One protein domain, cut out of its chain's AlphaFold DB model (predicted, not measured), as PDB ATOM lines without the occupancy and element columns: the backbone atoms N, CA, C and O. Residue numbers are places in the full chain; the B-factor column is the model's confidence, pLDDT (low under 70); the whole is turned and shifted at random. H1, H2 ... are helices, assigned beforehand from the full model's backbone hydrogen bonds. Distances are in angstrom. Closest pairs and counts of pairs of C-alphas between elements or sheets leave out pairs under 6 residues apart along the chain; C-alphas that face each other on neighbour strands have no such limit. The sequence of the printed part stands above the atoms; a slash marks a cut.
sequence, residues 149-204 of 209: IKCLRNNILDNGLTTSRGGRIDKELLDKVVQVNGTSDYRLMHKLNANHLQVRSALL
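Overview. This is residues 149 to 204 of the 209 residues of the protein "Transposable element P transposase" of Amphibalanus amphitrite (UniProt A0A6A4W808). Two helices, H2 and H1, make a wide L, the last residues of H1 meeting the first of H2 at the corner, and the small helix H3 lies well away from both at the far end of a long stretch without named elements. Between H1 and H2 a narrow loop goes out and returns, tied by a short antiparallel pairing of residues 161 to 162 with residues 168 to 169; beyond H2, residues 182 to 200 loop round and fold back on the way to H3. The printed part has 56 residues, with three named helices in the order H1, H2, H3 and no named strand; the class is all helix, though under half of the residues, 25 of 56, are in named elements. The whole is only just loose, close to compact, with a radius of gyration of the C-alphas of 12.5 A, and it is flat, spanning 34 by 32 by 16 A.

Arrangement. Start at H2, residues 171 to 181, the longest helix. Look next at H1, residues 149 to 158: the two only just touch, with 3 pairs of C-alphas within 8 A. Their closest C-alphas are those of Leu 157 and Lys 171, 4.8 A apart. The lines of H1 and H2 are about perpendicular, at 83 degrees, and their centres are 16.1 A apart. Now turn to H3, residues 201 to 204, which is apart from H1 and also apart from H2. In H1 and H2 each O i to N i+4 pair is within hydrogen-bond range; H3 is too short for such a pair, and its one O i to N i+3 pair is within range.

Along the chain. Find C-alpha 171 at (-27.148, -33.623, -1.129); from there H2 runs 15.1 A to C-alpha 181 at (-31.194, -45.628, 7.153). Go back to C-alpha 149 at (-37.029, -35.912, -13.473), where H1 begins; it runs 14.2 A to C-alpha 158. H3 goes from Ser 201 to Leu 204, 4.9 A from first to last C-alpha, and ends at C-alpha 204 at (-25.724, -40.287, -16.460).

Size, cuts and confidence. The two C-alphas farthest apart are those of Ser 164 and Asp 185, 35.8 A, while the first and last printed C-alphas, of Ile 149 and Leu 204, are 12.5 A apart. The printed part has no cut. Both links are long: 12 residues between H1 and H2, and 19 between H2 and H3. In the B-factor column you will find a mean pLDDT of 85.7 for the printed part; residues 200 to 204 are under 70, and the mean for H3 is 45.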
ATOM      1  N   ILE A 149     -37.318 -35.356 -14.806       91.69
ATOM      2  CA  ILE A 149     -37.029 -35.912 -13.473       91.69
ATOM      3  C   ILE A 149     -35.516 -36.068 -13.259       91.69
ATOM      4  O   ILE A 149     -35.014 -35.747 -12.179       91.69
ATOM      5  N   LYS A 150     -34.766 -36.519 -14.279       90.00
ATOM      6  CA  LYS A 150     -33.294 -36.600 -14.210       90.00
ATOM      7  C   LYS A 150     -32.672 -35.221 -13.975       90.00
ATOM      8  O   LYS A 150     -31.822 -35.108 -13.092       90.00
ATOM      9  N   CYS A 151     -33.110 -34.192 -14.702       90.56
ATOM     10  CA  CYS A 151     -32.639 -32.817 -14.524       90.56
ATOM     11  C   CYS A 151     -32.933 -32.286 -13.119       90.56
ATOM     12  O   CYS A 151     -32.039 -31.736 -12.480       90.56
ATOM     13  N   LEU A 152     -34.153 -32.497 -12.609       91.81
ATOM     14  CA  LEU A 152     -34.522 -32.100 -11.249       91.81
ATOM     15  C   LEU A 152     -33.631 -32.784 -10.205       91.81
ATOM     16  O   LEU A 152     -33.110 -32.118  -9.310       91.81
ATOM     17  N   ARG A 153     -33.422 -34.099 -10.338       92.62
ATOM     18  CA  ARG A 153     -32.542 -34.872  -9.452       92.62
ATOM     19  C   ARG A 153     -31.118 -34.324  -9.466       92.62
ATOM     20  O   ARG A 153     -30.557 -34.130  -8.395       92.62
ATOM     21  N   ASN A 154     -30.549 -34.053 -10.641       91.81
ATOM     22  CA  ASN A 154     -29.198 -33.496 -10.745       91.81
ATOM     23  C   ASN A 154     -29.125 -32.113 -10.086       91.81
ATOM     24  O   ASN A 154     -28.270 -31.884  -9.242       91.81
ATOM     25  N   ASN A 155     -30.098 -31.238 -10.353       92.62
ATOM     26  CA  ASN A 155     -30.135 -29.910  -9.750       92.62
ATOM     27  C   ASN A 155     -30.233 -29.947  -8.212       92.62
ATOM     28  O   ASN A 155     -29.580 -29.155  -7.539       92.62
ATOM     29  N   ILE A 156     -31.011 -30.875  -7.641       93.88
ATOM     30  CA  ILE A 156     -31.075 -31.066  -6.182       93.88
ATOM     31  C   ILE A 156     -29.716 -31.505  -5.619       93.88
ATOM     32  O   ILE A 156     -29.332 -31.055  -4.541       93.88
ATOM     33  N   LEU A 157     -28.989 -32.377  -6.321       92.75
ATOM     34  CA  LEU A 157     -27.687 -32.865  -5.862       92.75
ATOM     35  C   LEU A 157     -26.573 -31.822  -6.006       92.75
ATOM     36  O   LEU A 157     -25.701 -31.767  -5.142       92.75
ATOM     37  N   ASP A 158     -26.618 -31.011  -7.062       91.50
ATOM     38  CA  ASP A 158     -25.574 -30.032  -7.378       91.50
ATOM     39  C   ASP A 158     -25.783 -28.708  -6.631       91.50
ATOM     40  O   ASP A 158     -24.845 -28.155  -6.062       91.50
ATOM     41  N   ASN A 159     -27.024 -28.211  -6.596       93.31
ATOM     42  CA  ASN A 159     -27.353 -26.867  -6.106       93.31
ATOM     43  C   ASN A 159     -28.279 -26.873  -4.878       93.31
ATOM     44  O   ASN A 159     -28.337 -25.895  -4.129       93.31
ATOM     45  N   GLY A 160     -29.011 -27.968  -4.662       93.56
ATOM     46  CA  GLY A 160     -30.096 -28.027  -3.691       93.56
ATOM     47  C   GLY A 160     -31.365 -27.304  -4.155       93.56
ATOM     48  O   GLY A 160     -31.427 -26.666  -5.205       93.56
ATOM     49  N   LEU A 161     -32.416 -27.419  -3.350       95.19
ATOM     50  CA  LEU A 161     -33.730 -26.831  -3.577       95.19
ATOM     51  C   LEU A 161     -34.221 -26.186  -2.281       95.19
ATOM     52  O   LEU A 161     -34.284 -26.837  -1.238       95.19
ATOM     53  N   THR A 162     -34.617 -24.915  -2.352       95.19
ATOM     54  CA  THR A 162     -35.259 -24.229  -1.224       95.19
ATOM     55  C   THR A 162     -36.770 -24.286  -1.394       95.19
ATOM     56  O   THR A 162     -37.317 -23.850  -2.405       95.19
ATOM     57  N   THR A 163     -37.453 -24.848  -0.405       92.88
ATOM     58  CA  THR A 163     -38.916 -24.909  -0.366       92.88
ATOM     59  C   THR A 163     -39.507 -23.543  -0.019       92.88
ATOM     60  O   THR A 163     -38.861 -22.716   0.623       92.88
ATOM     61  N   SER A 164     -40.780 -23.324  -0.352       92.75
ATOM     62  CA  SER A 164     -41.501 -22.083  -0.019       92.75
ATOM     63  C   SER A 164     -41.577 -21.784   1.484       92.75
ATOM     64  O   SER A 164     -41.830 -20.649   1.874       92.75
ATOM     65  N   ARG A 165     -41.339 -22.789   2.337       94.06
ATOM     66  CA  ARG A 165     -41.304 -22.669   3.803       94.06
ATOM     67  C   ARG A 165     -39.888 -22.486   4.366       94.06
ATOM     68  O   ARG A 165     -39.707 -22.583   5.574       94.06
ATOM     69  N   GLY A 166     -38.882 -22.279   3.514       92.00
ATOM     70  CA  GLY A 166     -37.486 -22.060   3.912       92.00
ATOM     71  C   GLY A 166     -36.681 -23.329   4.209       92.00
ATOM     72  O   GLY A 166     -35.488 -23.242   4.482       92.00
ATOM     73  N   GLY A 167     -37.288 -24.517   4.126       92.94
ATOM     74  CA  GLY A 167     -36.561 -25.784   4.238       92.94
ATOM     75  C   GLY A 167     -35.669 -26.019   3.018       92.94
ATOM     76  O   GLY A 167     -36.117 -25.796   1.890       92.94
ATOM     77  N   ARG A 168     -34.439 -26.490   3.240       94.25
ATOM     78  CA  ARG A 168     -33.455 -26.794   2.195       94.25
ATOM     79  C   ARG A 168     -33.365 -28.302   1.972       94.25
ATOM     80  O   ARG A 168     -33.182 -29.054   2.924       94.25
ATOM     81  N   ILE A 169     -33.515 -28.724   0.721       94.56
ATOM     82  CA  ILE A 169     -33.352 -30.108   0.273       94.56
ATOM     83  C   ILE A 169     -32.109 -30.152  -0.605       94.56
ATOM     84  O   ILE A 169     -32.110 -29.595  -1.697       94.56
ATOM     85  N   ASP A 170     -31.053 -30.797  -0.140       94.06
ATOM     86  CA  ASP A 170     -29.786 -30.884  -0.854       94.06
ATOM     87  C   ASP A 170     -29.110 -32.237  -0.624       94.06
ATOM     88  O   ASP A 170     -29.628 -33.123   0.065       94.06
ATOM     89  N   LYS A 171     -27.943 -32.406  -1.242       93.44
ATOM     90  CA  LYS A 171     -27.148 -33.623  -1.129       93.44
ATOM     91  C   LYS A 171     -26.770 -33.954   0.316       93.44
ATOM     92  O   LYS A 171     -26.843 -35.120   0.684       93.44
ATOM     93  N   GLU A 172     -26.438 -32.962   1.143       93.19
ATOM     94  CA  GLU A 172     -26.063 -33.191   2.545       93.19
ATOM     95  C   GLU A 172     -27.223 -33.762   3.363       93.19
ATOM     96  O   GLU A 172     -27.034 -34.685   4.161       93.19
ATOM     97  N   LEU A 173     -28.436 -33.235   3.164       93.50
ATOM     98  CA  LEU A 173     -29.636 -33.794   3.778       93.50
ATOM     99  C   LEU A 173     -29.838 -35.252   3.351       93.50
ATOM    100  O   LEU A 173     -30.098 -36.112   4.192       93.50
ATOM    101  N   LEU A 174     -29.705 -35.538   2.055       92.31
ATOM    102  CA  LEU A 174     -29.883 -36.889   1.524       92.31
ATOM    103  C   LEU A 174     -28.796 -37.858   2.016       92.31
ATOM    104  O   LEU A 174     -29.113 -39.003   2.343       92.31
ATOM    105  N   ASP A 175     -27.547 -37.410   2.144       92.38
ATOM    106  CA  ASP A 175     -26.450 -38.201   2.712       92.38
ATOM    107  C   ASP A 175     -26.735 -38.563   4.179       92.38
ATOM    108  O   ASP A 175     -26.585 -39.723   4.570       92.38
ATOM    109  N   LYS A 176     -27.242 -37.616   4.984       92.50
ATOM    110  CA  LYS A 176     -27.679 -37.889   6.369       92.50
ATOM    111  C   LYS A 176     -28.798 -38.926   6.416       92.50
ATOM    112  O   LYS A 176     -28.774 -39.817   7.261       92.50
ATOM    113  N   VAL A 177     -29.761 -38.846   5.497       91.38
ATOM    114  CA  VAL A 177     -30.842 -39.837   5.390       91.38
ATOM    115  C   VAL A 177     -30.285 -41.230   5.083       91.38
ATOM    116  O   VAL A 177     -30.701 -42.203   5.713       91.38
ATOM    117  N   VAL A 178     -29.317 -41.339   4.169       90.44
ATOM    118  CA  VAL A 178     -28.651 -42.615   3.856       90.44
ATOM    119  C   VAL A 178     -27.901 -43.164   5.072       90.44
ATOM    120  O   VAL A 178     -27.990 -44.362   5.338       90.44
ATOM    121  N   GLN A 179     -27.218 -42.307   5.837       89.00
ATOM    122  CA  GLN A 179     -26.514 -42.706   7.059       89.00
ATOM    123  C   GLN A 179     -27.474 -43.224   8.141       89.00
ATOM    124  O   GLN A 179     -27.226 -44.282   8.713       89.00
ATOM    125  N   VAL A 180     -28.590 -42.526   8.384       89.88
ATOM    126  CA  VAL A 180     -29.608 -42.929   9.376       89.88
ATOM    127  C   VAL A 180     -30.317 -44.220   8.970       89.88
ATOM    128  O   VAL A 180     -30.612 -45.056   9.819       89.88
ATOM    129  N   ASN A 181     -30.583 -44.404   7.675       86.81
ATOM    130  CA  ASN A 181     -31.194 -45.628   7.153       86.81
ATOM    131  C   ASN A 181     -30.282 -46.857   7.322       86.81
ATOM    132  O   ASN A 181     -30.776 -47.984   7.351       86.81
ATOM    133  N   GLY A 182     -28.969 -46.641   7.443       81.62
ATOM    134  CA  GLY A 182     -27.986 -47.673   7.740       81.62
ATOM    135  C   GLY A 182     -27.817 -48.726   6.639       81.62
ATOM    136  O   GLY A 182     -28.268 -48.585   5.496       81.62
ATOM    137  N   THR A 183     -27.123 -49.805   6.999       77.25
ATOM    138  CA  THR A 183     -26.769 -50.919   6.102       77.25
ATOM    139  C   THR A 183     -27.444 -52.236   6.482       77.25
ATOM    140  O   THR A 183     -27.051 -53.275   5.962       77.25
ATOM    141  N   SER A 184     -28.424 -52.224   7.392       79.94
ATOM    142  CA  SER A 184     -29.166 -53.432   7.766       79.94
ATOM    143  C   SER A 184     -30.046 -53.927   6.617       79.94
ATOM    144  O   SER A 184     -30.573 -53.135   5.832       79.94
ATOM    145  N   ASP A 185     -30.264 -55.242   6.564       77.12
ATOM    146  CA  ASP A 185     -31.158 -55.865   5.578       77.12
ATOM    147  C   ASP A 185     -32.606 -55.376   5.736       77.12
ATOM    148  O   ASP A 185     -33.318 -55.147   4.757       77.12
ATOM    149  N   TYR A 186     -33.022 -55.123   6.981       81.00
ATOM    150  CA  TYR A 186     -34.301 -54.503   7.306       81.00
ATOM    151  C   TYR A 186     -34.102 -53.011   7.532       81.00
ATOM    152  O   TYR A 186     -33.697 -52.574   8.611       81.00
ATOM    153  N   ARG A 187     -34.375 -52.231   6.489       83.88
ATOM    154  CA  ARG A 187     -34.277 -50.771   6.501       83.88
ATOM    155  C   ARG A 187     -35.504 -50.146   5.854       83.88
ATOM    156  O   ARG A 187     -36.067 -50.698   4.906       83.88
ATOM    157  N   LEU A 188     -35.908 -48.980   6.352       85.75
ATOM    158  CA  LEU A 188     -37.120 -48.297   5.897       85.75
ATOM    159  C   LEU A 188     -37.006 -47.885   4.420       85.75
ATOM    160  O   LEU A 188     -37.921 -48.104   3.629       85.75
ATOM    161  N   MET A 189     -35.852 -47.346   4.021       87.56
ATOM    162  CA  MET A 189     -35.587 -46.870   2.660       87.56
ATOM    163  C   MET A 189     -34.688 -47.853   1.909       87.56
ATOM    164  O   MET A 189     -33.568 -47.530   1.519       87.56
ATOM    165  N   HIS A 190     -35.161 -49.082   1.706       88.06
ATOM    166  CA  HIS A 190     -34.332 -50.161   1.152       88.06
ATOM    167  C   HIS A 190     -33.828 -49.945  -0.283       88.06
ATOM    168  O   HIS A 190     -32.857 -50.589  -0.682       88.06
ATOM    169  N   LYS A 191     -34.448 -49.040  -1.049       89.81
ATOM    170  CA  LYS A 191     -34.010 -48.680  -2.408       89.81
ATOM    171  C   LYS A 191     -32.982 -47.553  -2.433       89.81
ATOM    172  O   LYS A 191     -32.250 -47.451  -3.406       89.81
ATOM    173  N   LEU A 192     -32.903 -46.729  -1.385       87.94
ATOM    174  CA  LEU A 192     -31.987 -45.592  -1.338       87.94
ATOM    175  C   LEU A 192     -30.615 -46.045  -0.825       87.94
ATOM    176  O   LEU A 192     -30.498 -46.699   0.210       87.94
ATOM    177  N   ASN A 193     -29.563 -45.699  -1.559       86.56
ATOM    178  CA  ASN A 193     -28.183 -46.010  -1.198       86.56
ATOM    179  C   ASN A 193     -27.238 -44.907  -1.701       86.56
ATOM    180  O   ASN A 193     -27.645 -44.053  -2.489       86.56
ATOM    181  N   ALA A 194     -25.970 -44.962  -1.289       86.69
ATOM    182  CA  ALA A 194     -24.963 -43.957  -1.637       86.69
ATOM    183  C   ALA A 194     -24.784 -43.750  -3.156       86.69
ATOM    184  O   ALA A 194     -24.502 -42.635  -3.591       86.69
ATOM    185  N   ASN A 195     -25.019 -44.773  -3.988       87.06
ATOM    186  CA  ASN A 195     -24.896 -44.651  -5.447       87.06
ATOM    187  C   ASN A 195     -25.959 -43.722  -6.056       87.06
ATOM    188  O   ASN A 195     -25.730 -43.150  -7.116       87.06
ATOM    189  N   HIS A 196     -27.105 -43.532  -5.394       87.44
ATOM    190  CA  HIS A 196     -28.130 -42.585  -5.851       87.44
ATOM    191  C   HIS A 196     -27.691 -41.122  -5.685       87.44
ATOM    192  O   HIS A 196     -28.222 -40.250  -6.370       87.44
ATOM    193  N   LEU A 197     -26.725 -40.871  -4.795       86.94
ATOM    194  CA  LEU A 197     -26.170 -39.548  -4.490       86.94
ATOM    195  C   LEU A 197     -24.823 -39.322  -5.189       86.94
ATOM    196  O   LEU A 197     -24.465 -38.194  -5.526       86.94
ATOM    197  N   GLN A 198     -24.083 -40.402  -5.446       83.06
ATOM    198  CA  GLN A 198     -22.855 -40.415  -6.237       83.06
ATOM    199  C   GLN A 198     -23.172 -40.716  -7.698       83.06
ATOM    200  O   GLN A 198     -22.846 -41.780  -8.231       83.06
ATOM    201  N   VAL A 199     -23.833 -39.770  -8.355       72.25
ATOM    202  CA  VAL A 199     -24.186 -39.922  -9.760       72.25
ATOM    203  C   VAL A 199     -22.912 -39.791 -10.608       72.25
ATOM    204  O   VAL A 199     -22.440 -38.696 -10.890       72.25
ATOM    205  N   ARG A 200     -22.309 -40.927 -10.980       58.81
ATOM    206  CA  ARG A 200     -21.142 -40.969 -11.876       58.81
ATOM    207  C   ARG A 200     -21.574 -40.587 -13.292       58.81
ATOM    208  O   ARG A 200     -22.620 -41.036 -13.753       58.81
ATOM    209  N   SER A 201     -20.745 -39.844 -14.019       50.53
ATOM    210  CA  SER A 201     -20.964 -39.482 -15.430       50.53
ATOM    211  C   SER A 201     -21.218 -40.706 -16.331       50.53
ATOM    212  O   SER A 201     -22.081 -40.650 -17.200       50.53
ATOM    213  N   ALA A 202     -20.599 -41.855 -16.033       40.09
ATOM    214  CA  ALA A 202     -20.846 -43.141 -16.707       40.09
ATOM    215  C   ALA A 202     -22.218 -43.799 -16.405       40.09
ATOM    216  O   ALA A 202     -22.556 -44.807 -17.011       40.09
ATOM    217  N   LEU A 203     -22.979 -43.274 -15.437       43.41
ATOM    218  CA  LEU A 203     -24.361 -43.667 -15.113       43.41
ATOM    219  C   LEU A 203     -25.383 -42.583 -15.522       43.41
ATOM    220  O   LEU A 203     -26.589 -42.807 -15.423       43.41
ATOM    221  N   LEU A 204     -24.913 -41.399 -15.937       46.44
ATOM    222  CA  LEU A 204     -25.724 -40.287 -16.460       46.44
ATOM    223  C   LEU A 204     -25.928 -40.400 -17.964       46.44
ATOM    224  O   LEU A 204     -27.021 -40.140 -18.460       46.44
TER     225      LEU A 204